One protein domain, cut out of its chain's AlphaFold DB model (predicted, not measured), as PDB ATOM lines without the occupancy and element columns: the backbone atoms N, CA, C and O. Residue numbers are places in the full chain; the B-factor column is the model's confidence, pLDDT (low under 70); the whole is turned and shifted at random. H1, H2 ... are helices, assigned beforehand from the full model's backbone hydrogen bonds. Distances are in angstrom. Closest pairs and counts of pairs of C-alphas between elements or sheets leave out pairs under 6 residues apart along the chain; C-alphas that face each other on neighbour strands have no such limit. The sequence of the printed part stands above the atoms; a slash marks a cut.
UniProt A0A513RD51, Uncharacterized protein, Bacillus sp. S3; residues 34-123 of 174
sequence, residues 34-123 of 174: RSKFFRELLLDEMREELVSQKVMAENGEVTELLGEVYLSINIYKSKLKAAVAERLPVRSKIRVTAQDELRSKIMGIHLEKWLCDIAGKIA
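This is residues 34 to 123 of the 174 residues of an uncharacterized protein of Bacillus sp. S3 (UniProt A0A513RD51). Two helices, H2 and H3, run side by side, and H1 crosses both near their first residues. The far end of H2 sticks out with residues 81 to 89, and a long loop, residues 86 to 110, returns to H3. The printed part has 90 residues, of which 53 are in three named helices, H1, H2 and H3 in order along the chain, with no named strand; the class is all helix, and the whole is only just compact, close to loose, with a radius of gyration of the C-alphas of 14.6 A and spans of 42 by 30 by 24 A.

H1, residues 34 to 52, begins at C-alpha (-11.313, -98.534, -36.933) and is 27.1 A long. H2, residues 64 to 85, measures 31.9 A. H3, residues 111 to 122, measures 16.5 A and ends at C-alpha (-9.235, -81.478, -26.831).

H1, with residues 46 to 50 alone, touches H2 about perpendicular, at 75 degrees; the closest C-alphas, Met 46 and Tyr 70, are 6.5 A apart. H1 and H3 only just touch, with 3 pairs of C-alphas within 8 A, the closest Arg 39 and Leu 115 at 7.1 A, at a steep tilt of 63 degrees. H2 and H3 touch at a shallow tilt of 14 degrees, the same way; the closest C-alphas, Asn 74 and Ile 122, are 6.3 A apart. In H1, H2 and H3 every O i to N i+4 pair is within hydrogen-bond range.

The C-alphas of Arg 34 and Arg 91, the two farthest apart, are 43.6 A apart. The printed part has no cut, and both links are long. Residues 83 to 112 have pLDDT under 70.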
ATOM      1  N   ARG A  34     -12.168 -99.668 -37.318       79.69
ATOM      2  CA  ARG A  34     -11.313 -98.534 -36.933       79.69
ATOM      3  C   ARG A  34     -12.023 -97.549 -36.002       79.69
ATOM      4  O   ARG A  34     -11.437 -97.108 -35.017       79.69
ATOM      5  N   SER A  35     -13.286 -97.220 -36.277       78.31
ATOM      6  CA  SER A  35     -14.058 -96.275 -35.456       78.31
ATOM      7  C   SER A  35     -14.293 -96.814 -34.048       78.31
ATOM      8  O   SER A  35     -14.138 -96.085 -33.069       78.31
ATOM      9  N   LYS A  36     -14.617 -98.107 -33.924       81.88
ATOM     10  CA  LYS A  36     -14.743 -98.779 -32.623       81.88
ATOM     11  C   LYS A  36     -13.412 -98.794 -31.869       81.88
ATOM     12  O   LYS A  36     -13.397 -98.442 -30.695       81.88
ATOM     13  N   PHE A  37     -12.317 -99.122 -32.550       85.25
ATOM     14  CA  PHE A  37     -10.986 -99.165 -31.951       85.25
ATOM     15  C   PHE A  37     -10.575 -97.814 -31.348       85.25
ATOM     16  O   PHE A  37     -10.213 -97.736 -30.178       85.25
ATOM     17  N   PHE A  38     -10.706 -96.718 -32.102       84.56
ATOM     18  CA  PHE A  38     -10.371 -95.386 -31.585       84.56
ATOM     19  C   PHE A  38     -11.314 -94.896 -30.489       84.56
ATOM     20  O   PHE A  38     -10.902 -94.127 -29.620       84.56
ATOM     21  N   ARG A  39     -12.574 -95.340 -30.516       83.75
ATOM     22  CA  ARG A  39     -13.535 -95.058 -29.453       83.75
ATOM     23  C   ARG A  39     -13.090 -95.675 -28.130       83.75
ATOM     24  O   ARG A  39     -13.075 -94.980 -27.122       83.75
ATOM     25  N   GLU A  40     -12.741 -96.956 -28.148       87.69
ATOM     26  CA  GLU A  40     -12.276 -97.689 -26.965       87.69
ATOM     27  C   GLU A  40     -10.981 -97.075 -26.430       87.69
ATOM     28  O   GLU A  40     -10.911 -96.728 -25.258       87.69
ATOM     29  N   LEU A  41     -10.041 -96.767 -27.323       89.88
ATOM     30  CA  LEU A  41      -8.792 -96.085 -26.988       89.88
ATOM     31  C   LEU A  41      -9.005 -94.748 -26.254       89.88
ATOM     32  O   LEU A  41      -8.304 -94.433 -25.294       89.88
ATOM     33  N   LEU A  42      -9.964 -93.937 -26.716       88.19
ATOM     34  CA  LEU A  42     -10.284 -92.657 -26.085       88.19
ATOM     35  C   LEU A  42     -10.974 -92.845 -24.728       88.19
ATOM     36  O   LEU A  42     -10.687 -92.096 -23.797       88.19
ATOM     37  N   LEU A  43     -11.869 -93.828 -24.608       88.56
ATOM     38  CA  LEU A  43     -12.543 -94.147 -23.348       88.56
ATOM     39  C   LEU A  43     -11.567 -94.682 -22.295       88.56
ATOM     40  O   LEU A  43     -11.687 -94.319 -21.125       88.56
ATOM     41  N   ASP A  44     -10.587 -95.485 -22.704       90.81
ATOM     42  CA  ASP A  44      -9.537 -95.993 -21.822       90.81
ATOM     43  C   ASP A  44      -8.643 -94.855 -21.320       90.81
ATOM     44  O   ASP A  44      -8.435 -94.730 -20.113       90.81
ATOM     45  N   GLU A  45      -8.214 -93.945 -22.204       91.81
ATOM     46  CA  GLU A  45      -7.473 -92.741 -21.798       91.81
ATOM     47  C   GLU A  45      -8.271 -91.891 -20.800       91.81
ATOM     48  O   GLU A  45      -7.744 -91.441 -19.780       91.81
ATOM     49  N   MET A  46      -9.556 -91.664 -21.091       89.62
ATOM     50  CA  MET A  46     -10.456 -90.926 -20.208       89.62
ATOM     51  C   MET A  46     -10.548 -91.583 -18.836       89.62
ATOM     52  O   MET A  46     -10.426 -90.897 -17.822       89.62
ATOM     53  N   ARG A  47     -10.744 -92.905 -18.796       90.31
ATOM     54  CA  ARG A  47     -10.812 -93.693 -17.562       90.31
ATOM     55  C   ARG A  47      -9.524 -93.553 -16.759       90.31
ATOM     56  O   ARG A  47      -9.600 -93.192 -15.588       90.31
ATOM     57  N   GLU A  48      -8.368 -93.789 -17.378       90.44
ATOM     58  CA  GLU A  48      -7.059 -93.676 -16.724       90.44
ATOM     59  C   GLU A  48      -6.864 -92.296 -16.085       90.44
ATOM     60  O   GLU A  48      -6.491 -92.189 -14.913       90.44
ATOM     61  N   GLU A  49      -7.148 -91.225 -16.830       89.12
ATOM     62  CA  GLU A  49      -6.983 -89.863 -16.332       89.12
ATOM     63  C   GLU A  49      -7.980 -89.547 -15.209       89.12
ATOM     64  O   GLU A  49      -7.583 -89.021 -14.173       89.12
ATOM     65  N   LEU A  50      -9.261 -89.882 -15.364       84.44
ATOM     66  CA  LEU A  50     -10.284 -89.588 -14.354       84.44
ATOM     67  C   LEU A  50     -10.056 -90.357 -13.045       84.44
ATOM     68  O   LEU A  50     -10.273 -89.800 -11.965       84.44
ATOM     69  N   VAL A  51      -9.580 -91.602 -13.131       86.81
ATOM     70  CA  VAL A  51      -9.163 -92.401 -11.968       86.81
ATOM     71  C   VAL A  51      -7.930 -91.784 -11.312       86.81
ATOM     72  O   VAL A  51      -7.916 -91.577 -10.099       86.81
ATOM     73  N   SER A  52      -6.921 -91.403 -12.100       87.88
ATOM     74  CA  SER A  52      -5.703 -90.740 -11.607       87.88
ATOM     75  C   SER A  52      -6.008 -89.432 -10.864       87.88
ATOM     76  O   SER A  52      -5.430 -89.142  -9.816       87.88
ATOM     77  N   GLN A  53      -6.993 -88.670 -11.349       82.75
ATOM     78  CA  GLN A  53      -7.475 -87.442 -10.712       82.75
ATOM     79  C   GLN A  53      -8.422 -87.695  -9.526       82.75
ATOM     80  O   GLN A  53      -8.894 -86.739  -8.910       82.75
ATOM     81  N   LYS A  54      -8.698 -88.963  -9.180       85.12
ATOM     82  CA  LYS A  54      -9.622 -89.389  -8.111       85.12
ATOM     83  C   LYS A  54     -11.055 -88.875  -8.295       85.12
ATOM     84  O   LYS A  54     -11.778 -88.679  -7.321       85.12
ATOM     85  N   VAL A  55     -11.457 -88.647  -9.545       81.44
ATOM     86  CA  VAL A  55     -12.813 -88.211  -9.924       81.44
ATOM     87  C   VAL A  55     -13.703 -89.412 -10.263       81.44
ATOM     88  O   VAL A  55     -14.926 -89.314 -10.208       81.44
ATOM     89  N   MET A  56     -13.099 -90.559 -10.576       83.62
ATOM     90  CA  MET A  56     -13.788 -91.806 -10.895       83.62
ATOM     91  C   MET A  56     -13.148 -92.988 -10.151       83.62
ATOM     92  O   MET A  56     -11.943 -92.984  -9.904       83.62
ATOM     93  N   ALA A  57     -13.950 -93.997  -9.797       82.75
ATOM     94  CA  ALA A  57     -13.456 -95.276  -9.280       82.75
ATOM     95  C   ALA A  57     -12.865 -96.145 -10.407       82.75
ATOM     96  O   ALA A  57     -13.266 -96.016 -11.562       82.75
ATOM     97  N   GLU A  58     -11.957 -97.067 -10.075       82.81
ATOM     98  CA  GLU A  58     -11.250 -97.919 -11.051       82.81
ATOM     99  C   GLU A  58     -12.200 -98.739 -11.945       82.81
ATOM    100  O   GLU A  58     -11.984 -98.874 -13.150       82.81
ATOM    101  N   ASN A  59     -13.304 -99.219 -11.371       85.19
ATOM    102  CA  ASN A  59     -14.344 -99.987 -12.056       85.19
ATOM    103  C   ASN A  59     -15.535 -99.135 -12.539       85.19
ATOM    104  O   ASN A  59     -16.523 -99.692 -13.010       85.19
ATOM    105  N   GLY A  60     -15.468 -97.806 -12.421       78.12
ATOM    106  CA  GLY A  60     -16.550 -96.913 -12.842       78.12
ATOM    107  C   GLY A  60     -16.709 -96.862 -14.361       78.12
ATOM    108  O   GLY A  60     -15.745 -97.043 -15.100       78.12
ATOM    109  N   GLU A  61     -17.915 -96.605 -14.856       85.00
ATOM    110  CA  GLU A  61     -18.140 -96.363 -16.284       85.00
ATOM    111  C   GLU A  61     -17.983 -94.878 -16.619       85.00
ATOM    112  O   GLU A  61     -18.411 -94.002 -15.863       85.00
ATOM    113  N   VAL A  62     -17.379 -94.587 -17.775       84.12
ATOM    114  CA  VAL A  62     -17.247 -93.213 -18.267       84.12
ATOM    115  C   VAL A  62     -18.615 -92.741 -18.751       84.12
ATOM    116  O   VAL A  62     -19.104 -93.163 -19.797       84.12
ATOM    117  N   THR A  63     -19.231 -91.856 -17.973       85.19
ATOM    118  CA  THR A  63     -20.491 -91.193 -18.320       85.19
ATOM    119  C   THR A  63     -20.244 -89.900 -19.095       85.19
ATOM    120  O   THR A  63     -19.125 -89.383 -19.138       85.19
ATOM    121  N   GLU A  64     -21.307 -89.328 -19.665       80.31
ATOM    122  CA  GLU A  64     -21.242 -88.038 -20.365       80.31
ATOM    123  C   GLU A  64     -20.663 -86.926 -19.477       80.31
ATOM    124  O   GLU A  64     -19.743 -86.203 -19.862       80.31
ATOM    125  N   LEU A  65     -21.142 -86.864 -18.232       78.44
ATOM    126  CA  LEU A  65     -20.678 -85.916 -17.226       78.44
ATOM    127  C   LEU A  65     -19.168 -86.032 -16.986       78.44
ATOM    128  O   LEU A  65     -18.453 -85.033 -16.930       78.44
ATOM    129  N   LEU A  66     -18.674 -87.262 -16.864       81.50
ATOM    130  CA  LEU A  66     -17.256 -87.535 -16.662       81.50
ATOM    131  C   LEU A  66     -16.418 -87.171 -17.896       81.50
ATOM    132  O   LEU A  66     -15.303 -86.667 -17.746       81.50
ATOM    133  N   GLY A  67     -16.962 -87.333 -19.104       83.69
ATOM    134  CA  GLY A  67     -16.317 -86.865 -20.330       83.69
ATOM    135  C   GLY A  67     -16.177 -85.338 -20.399       83.69
ATOM    136  O   GLY A  67     -15.124 -84.842 -20.803       83.69
ATOM    137  N   GLU A  68     -17.170 -84.579 -19.931       82.06
ATOM    138  CA  GLU A  68     -17.079 -83.110 -19.830       82.06
ATOM    139  C   GLU A  68     -16.063 -82.658 -18.761       82.06
ATOM    140  O   GLU A  68     -15.312 -81.692 -18.959       82.06
ATOM    141  N   VAL A  69     -15.954 -83.396 -17.649       81.00
ATOM    142  CA  VAL A  69     -14.891 -83.162 -16.655       81.00
ATOM    143  C   VAL A  69     -13.512 -83.419 -17.267       81.00
ATOM    144  O   VAL A  69     -12.607 -82.590 -17.132       81.00
ATOM    145  N   TYR A  70     -13.348 -84.525 -17.993       85.50
ATOM    146  CA  TYR A  70     -12.109 -84.844 -18.699       85.50
ATOM    147  C   TYR A  70     -11.725 -83.763 -19.722       85.50
ATOM    148  O   TYR A  70     -10.560 -83.352 -19.794       85.50
ATOM    149  N   LEU A  71     -12.696 -83.246 -20.480       83.38
ATOM    150  CA  LEU A  71     -12.484 -82.124 -21.390       83.38
ATOM    151  C   LEU A  71     -11.966 -80.886 -20.644       83.38
ATOM    152  O   LEU A  71     -10.959 -80.294 -21.045       83.38
ATOM    153  N   SER A  72     -12.612 -80.521 -19.538       78.81
ATOM    154  CA  SER A  72     -12.219 -79.371 -18.717       78.81
ATOM    155  C   SER A  72     -10.776 -79.485 -18.206       78.81
ATOM    156  O   SER A  72     -10.008 -78.519 -18.275       78.81
ATOM    157  N   ILE A  73     -10.370 -80.679 -17.765       81.69
ATOM    158  CA  ILE A  73      -8.994 -80.969 -17.330       81.69
ATOM    159  C   ILE A  73      -8.002 -80.744 -18.478       81.69
ATOM    160  O   ILE A  73      -6.965 -80.105 -18.292       81.69
ATOM    161  N   ASN A  74      -8.317 -81.232 -19.678       82.00
ATOM    162  CA  ASN A  74      -7.439 -81.104 -20.841       82.00
ATOM    163  C   ASN A  74      -7.293 -79.652 -21.317       82.00
ATOM    164  O   ASN A  74      -6.178 -79.210 -21.609       82.00
ATOM    165  N   ILE A  75      -8.382 -78.877 -21.315       79.31
ATOM    166  CA  ILE A  75      -8.339 -77.436 -21.604       79.31
ATOM    167  C   ILE A  75      -7.436 -76.719 -20.595       79.31
ATOM    168  O   ILE A  75      -6.589 -75.912 -20.985       79.31
ATOM    169  N   TYR A  76      -7.574 -77.029 -19.303       76.94
ATOM    170  CA  TYR A  76      -6.723 -76.456 -18.263       76.94
ATOM    171  C   TYR A  76      -5.241 -76.804 -18.472       76.94
ATOM    172  O   TYR A  76      -4.399 -75.906 -18.475       76.94
ATOM    173  N   LYS A  77      -4.914 -78.081 -18.724       80.12
ATOM    174  CA  LYS A  77      -3.538 -78.525 -19.013       80.12
ATOM    175  C   LYS A  77      -2.945 -77.804 -20.225       80.12
ATOM    176  O   LYS A  77      -1.779 -77.414 -20.188       80.12
ATOM    177  N   SER A  78      -3.732 -77.613 -21.284       75.81
ATOM    178  CA  SER A  78      -3.307 -76.887 -22.486       75.81
ATOM    179  C   SER A  78      -2.959 -75.426 -22.172       75.81
ATOM    180  O   SER A  78      -1.857 -74.971 -22.479       75.81
ATOM    181  N   LYS A  79      -3.843 -74.721 -21.451       75.50
ATOM    182  CA  LYS A  79      -3.602 -73.337 -21.005       75.50
ATOM    183  C   LYS A  79      -2.379 -73.223 -20.094       75.50
ATOM    184  O   LYS A  79      -1.582 -72.303 -20.250       75.50
ATOM    185  N   LEU A  80      -2.202 -74.171 -19.172       72.19
ATOM    186  CA  LEU A  80      -1.044 -74.206 -18.281       72.19
ATOM    187  C   LEU A  80       0.265 -74.379 -19.068       72.19
ATOM    188  O   LEU A  80       1.224 -73.656 -18.815       72.19
ATOM    189  N   LYS A  81       0.303 -75.293 -20.049       74.81
ATOM    190  CA  LYS A  81       1.473 -75.489 -20.923       74.81
ATOM    191  C   LYS A  81       1.824 -74.222 -21.704       74.81
ATOM    192  O   LYS A  81       2.999 -73.874 -21.761       74.81
ATOM    193  N   ALA A  82       0.825 -73.534 -22.260       72.44
ATOM    194  CA  ALA A  82       1.028 -72.270 -22.967       72.44
ATOM    195  C   ALA A  82       1.635 -71.199 -22.043       72.44
ATOM    196  O   ALA A  82       2.657 -70.603 -22.369       72.44
ATOM    197  N   ALA A  83       1.089 -71.038 -20.834       64.94
ATOM    198  CA  ALA A  83       1.593 -70.055 -19.878       64.94
ATOM    199  C   ALA A  83       3.025 -70.353 -19.387       64.94
ATOM    200  O   ALA A  83       3.828 -69.435 -19.216       64.94
ATOM    201  N   VAL A  84       3.367 -71.633 -19.190       66.06
ATOM    202  CA  VAL A  84       4.733 -72.064 -18.839       66.06
ATOM    203  C   VAL A  84       5.710 -71.799 -19.988       66.06
ATOM    204  O   VAL A  84       6.826 -71.342 -19.738       66.06
ATOM    205  N   ALA A  85       5.301 -72.040 -21.238       66.56
ATOM    206  CA  ALA A  85       6.118 -71.762 -22.419       66.56
ATOM    207  C   ALA A  85       6.410 -70.257 -22.591       66.56
ATOM    208  O   ALA A  85       7.497 -69.890 -23.029       66.56
ATOM    209  N   GLU A  86       5.481 -69.394 -22.176       66.00
ATOM    210  CA  GLU A  86       5.597 -67.933 -22.269       66.00
ATOM    211  C   GLU A  86       6.255 -67.272 -21.036       66.00
ATOM    212  O   GLU A  86       6.370 -66.049 -20.984       66.00
ATOM    213  N   ARG A  87       6.735 -68.049 -20.045       57.00
ATOM    214  CA  ARG A  87       7.335 -67.554 -18.779       57.00
ATOM    215  C   ARG A  87       6.469 -66.519 -18.037       57.00
ATOM    216  O   ARG A  87       6.994 -65.676 -17.307       57.00
ATOM    217  N   LEU A  88       5.147 -66.582 -18.183       50.78
ATOM    218  CA  LEU A  88       4.240 -65.677 -17.481       50.78
ATOM    219  C   LEU A  88       4.013 -66.165 -16.038       50.78
ATOM    220  O   LEU A  88       3.767 -67.355 -15.820       50.78
ATOM    221  N   PRO A  89       4.071 -65.281 -15.022       43.69
ATOM    222  CA  PRO A  89       3.776 -65.659 -13.649       43.69
ATOM    223  C   PRO A  89       2.269 -65.894 -13.508       43.69
ATOM    224  O   PRO A  89       1.497 -64.959 -13.313       43.69
ATOM    225  N   VAL A  90       1.831 -67.154 -13.586       49.41
ATOM    226  CA  VAL A  90       0.431 -67.529 -13.326       49.41
ATOM    227  C   VAL A  90       0.168 -67.463 -11.818       49.41
ATOM    228  O   VAL A  90       0.141 -68.469 -11.111       49.41
ATOM    229  N   ARG A  91      -0.009 -66.248 -11.295       48.16
ATOM    230  CA  ARG A  91      -0.605 -65.986  -9.982       48.16
ATOM    231  C   ARG A  91      -2.019 -65.457 -10.186       48.16
ATOM    232  O   ARG A  91      -2.173 -64.255 -10.318       48.16
ATOM    233  N   SER A  92      -3.029 -66.333 -10.142       42.31
ATOM    234  CA  SER A  92      -4.325 -66.058  -9.485       42.31
ATOM    235  C   SER A  92      -5.392 -67.115  -9.797       42.31
ATOM    236  O   SER A  92      -5.671 -67.400 -10.954       42.31
ATOM    237  N   LYS A  93      -6.008 -67.628  -8.723       44.25
ATOM    238  CA  LYS A  93      -7.387 -68.141  -8.593       44.25
ATOM    239  C   LYS A  93      -8.064 -68.663  -9.873       44.25
ATOM    240  O   LYS A  93      -8.859 -67.963 -10.486       44.25
ATOM    241  N   ILE A  94      -7.868 -69.945 -10.174       46.91
ATOM    242  CA  ILE A  94      -8.847 -70.737 -10.937       46.91
ATOM    243  C   ILE A  94      -9.082 -72.031 -10.154       46.91
ATOM    244  O   ILE A  94      -8.630 -73.113 -10.511       46.91
ATOM    245  N   ARG A  95      -9.714 -71.890  -8.990       47.38
ATOM    246  CA  ARG A  95     -10.430 -72.978  -8.325       47.38
ATOM    247  C   ARG A  95     -11.902 -72.587  -8.408       47.38
ATOM    248  O   ARG A  95     -12.231 -71.475  -8.011       47.38
ATOM    249  N   VAL A  96     -12.732 -73.514  -8.878       46.41
ATOM    250  CA  VAL A  96     -14.206 -73.451  -8.864       46.41
ATOM    251  C   VAL A  96     -14.847 -72.545  -9.933       46.41
ATOM    252  O   VAL A  96     -15.470 -71.540  -9.632       46.41
ATOM    253  N   THR A  97     -14.733 -72.937 -11.203       45.19
ATOM    254  CA  THR A  97     -15.718 -72.547 -12.245       45.19
ATOM    255  C   THR A  97     -16.170 -73.750 -13.068       45.19
ATOM    256  O   THR A  97     -17.335 -73.841 -13.427       45.19
ATOM    257  N   ALA A  98     -15.300 -74.753 -13.242       45.97
ATOM    258  CA  ALA A  98     -15.661 -76.031 -13.866       45.97
ATOM    259  C   ALA A  98     -16.692 -76.854 -13.061       45.97
ATOM    260  O   ALA A  98     -17.261 -77.801 -13.588       45.97
ATOM    261  N   GLN A  99     -16.926 -76.519 -11.785       42.31
ATOM    262  CA  GLN A  99     -17.823 -77.273 -10.902       42.31
ATOM    263  C   GLN A  99     -19.269 -76.741 -10.919       42.31
ATOM    264  O   GLN A  99     -20.198 -77.526 -10.752       42.31
ATOM    265  N   ASP A 100     -19.467 -75.442 -11.178       40.22
ATOM    266  CA  ASP A 100     -20.792 -74.801 -11.154       40.22
ATOM    267  C   ASP A 100     -21.508 -74.849 -12.513       40.22
ATOM    268  O   ASP A 100     -22.734 -74.954 -12.562       40.22
ATOM    269  N   GLU A 101     -20.769 -74.897 -13.629       47.94
ATOM    270  CA  GLU A 101     -21.356 -75.146 -14.960       47.94
ATOM    271  C   GLU A 101     -21.895 -76.587 -15.110       47.94
ATOM    272  O   GLU A 101     -22.705 -76.871 -15.997       47.94
ATOM    273  N   LEU A 102     -21.518 -77.483 -14.188       44.12
ATOM    274  CA  LEU A 102     -21.743 -78.929 -14.234       44.12
ATOM    275  C   LEU A 102     -23.177 -79.379 -13.870       44.12
ATOM    276  O   LEU A 102     -23.490 -80.564 -13.961       44.12
ATOM    277  N   ARG A 103     -24.066 -78.468 -13.442       37.97
ATOM    278  CA  ARG A 103     -25.417 -78.817 -12.945       37.97
ATOM    279  C   ARG A 103     -26.558 -78.743 -13.965       37.97
ATOM    280  O   ARG A 103     -27.671 -79.112 -13.606       37.97
ATOM    281  N   SER A 104     -26.344 -78.270 -15.199       38.44
ATOM    282  CA  SER A 104     -27.480 -77.828 -16.039       38.44
ATOM    283  C   SER A 104     -27.767 -78.577 -17.343       38.44
ATOM    284  O   SER A 104     -28.715 -78.188 -18.024       38.44
ATOM    285  N   LYS A 105     -27.031 -79.623 -17.744       43.97
ATOM    286  CA  LYS A 105     -27.280 -80.241 -19.063       43.97
ATOM    287  C   LYS A 105     -27.151 -81.760 -19.051       43.97
ATOM    288  O   LYS A 105     -26.062 -82.291 -18.895       43.97
ATOM    289  N   ILE A 106     -28.283 -82.429 -19.263       36.78
ATOM    290  CA  ILE A 106     -28.377 -83.826 -19.693       36.78
ATOM    291  C   ILE A 106     -29.360 -83.835 -20.860       36.78
ATOM    292  O   ILE A 106     -30.529 -83.528 -20.647       36.78
ATOM    293  N   MET A 107     -28.903 -84.179 -22.063       39.41
ATOM    294  CA  MET A 107     -29.760 -84.654 -23.155       39.41
ATOM    295  C   MET A 107     -28.941 -85.586 -24.048       39.41
ATOM    296  O   MET A 107     -27.882 -85.205 -24.534       39.41
ATOM    297  N   GLY A 108     -29.463 -86.795 -24.267       44.50
ATOM    298  CA  GLY A 108     -28.761 -87.898 -24.918       44.50
ATOM    299  C   GLY A 108     -28.275 -87.594 -26.337       44.50
ATOM    300  O   GLY A 108     -29.054 -87.247 -27.226       44.50
ATOM    301  N   ILE A 109     -26.975 -87.798 -26.542       50.31
ATOM    302  CA  ILE A 109     -26.284 -87.760 -27.833       50.31
ATOM    303  C   ILE A 109     -25.842 -89.190 -28.185       50.31
ATOM    304  O   ILE A 109     -25.490 -89.979 -27.310       50.31
ATOM    305  N   HIS A 110     -25.823 -89.539 -29.476       62.38
ATOM    306  CA  HIS A 110     -25.162 -90.760 -29.946       62.38
ATOM    307  C   HIS A 110     -23.690 -90.766 -29.499       62.38
ATOM    308  O   HIS A 110     -22.914 -89.915 -29.937       62.38
ATOM    309  N   LEU A 111     -23.313 -91.740 -28.662       62.03
ATOM    310  CA  LEU A 111     -21.994 -91.877 -28.020       62.03
ATOM    311  C   LEU A 111     -20.814 -91.614 -28.974       62.03
ATOM    312  O   LEU A 111     -19.848 -90.955 -28.607       62.03
ATOM    313  N   GLU A 112     -20.905 -92.093 -30.214       64.56
ATOM    314  CA  GLU A 112     -19.871 -91.904 -31.235       64.56
ATOM    315  C   GLU A 112     -19.687 -90.437 -31.640       64.56
ATOM    316  O   GLU A 112     -18.562 -89.938 -31.664       64.56
ATOM    317  N   LYS A 113     -20.788 -89.726 -31.906       70.19
ATOM    318  CA  LYS A 113     -20.752 -88.301 -32.247       70.19
ATOM    319  C   LYS A 113     -20.213 -87.486 -31.076       70.19
ATOM    320  O   LYS A 113     -19.337 -86.653 -31.267       70.19
ATOM    321  N   TRP A 114     -20.672 -87.794 -29.867       78.75
ATOM    322  CA  TRP A 114     -20.221 -87.125 -28.650       78.75
ATOM    323  C   TRP A 114     -18.715 -87.310 -28.396       78.75
ATOM    324  O   TRP A 114     -18.000 -86.333 -28.174       78.75
ATOM    325  N   LEU A 115     -18.195 -88.534 -28.520       73.81
ATOM    326  CA  LEU A 115     -16.756 -88.796 -28.377       73.81
ATOM    327  C   LEU A 115     -15.935 -88.116 -29.479       73.81
ATOM    328  O   LEU A 115     -14.859 -87.579 -29.209       73.81
ATOM    329  N   CYS A 116     -16.459 -88.068 -30.706       73.62
ATOM    330  CA  CYS A 116     -15.841 -87.321 -31.799       73.62
ATOM    331  C   CYS A 116     -15.788 -85.811 -31.525       73.62
ATOM    332  O   CYS A 116     -14.788 -85.169 -31.864       73.62
ATOM    333  N   ASP A 117     -16.833 -85.255 -30.912       78.56
ATOM    334  CA  ASP A 117     -16.907 -83.845 -30.539       78.56
ATOM    335  C   ASP A 117     -15.922 -83.531 -29.402       78.56
ATOM    336  O   ASP A 117     -15.189 -82.544 -29.483       78.56
ATOM    337  N   ILE A 118     -15.814 -84.395 -28.385       79.50
ATOM    338  CA  ILE A 118     -14.804 -84.246 -27.325       79.50
ATOM    339  C   ILE A 118     -13.388 -84.296 -27.905       79.50
ATOM    340  O   ILE A 118     -12.574 -83.420 -27.602       79.50
ATOM    341  N   ALA A 119     -13.094 -85.264 -28.776       78.25
ATOM    342  CA  ALA A 119     -11.790 -85.373 -29.424       78.25
ATOM    343  C   ALA A 119     -11.416 -84.084 -30.179       78.25
ATOM    344  O   ALA A 119     -10.283 -83.612 -30.078       78.25
ATOM    345  N   GLY A 120     -12.379 -83.489 -30.894       76.56
ATOM    346  CA  GLY A 120     -12.189 -82.226 -31.613       76.56
ATOM    347  C   GLY A 120     -12.001 -81.008 -30.705       76.56
ATOM    348  O   GLY A 120     -11.333 -80.053 -31.094       76.56
ATOM    349  N   LYS A 121     -12.551 -81.029 -29.486       79.06
ATOM    350  CA  LYS A 121     -12.372 -79.950 -28.504       79.06
ATOM    351  C   LYS A 121     -11.039 -80.046 -27.750       79.06
ATOM    352  O   LYS A 121     -10.482 -79.017 -27.377       79.06
ATOM    353  N   ILE A 122     -10.519 -81.255 -27.525       77.62
ATOM    354  CA  ILE A 122      -9.235 -81.478 -26.831       77.62
ATOM    355  C   ILE A 122      -8.048 -81.124 -27.726       77.62
ATOM    356  O   ILE A 122      -7.062 -80.551 -27.258       77.62
ATOM    357  N   ALA A 123      -8.135 -81.464 -29.010       73.00
ATOM    358  CA  ALA A 123      -7.081 -81.212 -29.974       73.00
ATOM    359  C   ALA A 123      -7.657 -80.570 -31.231       73.00
ATOM    360  O   ALA A 123      -8.601 -81.081 -31.826       73.00
TER     361      ALA A 123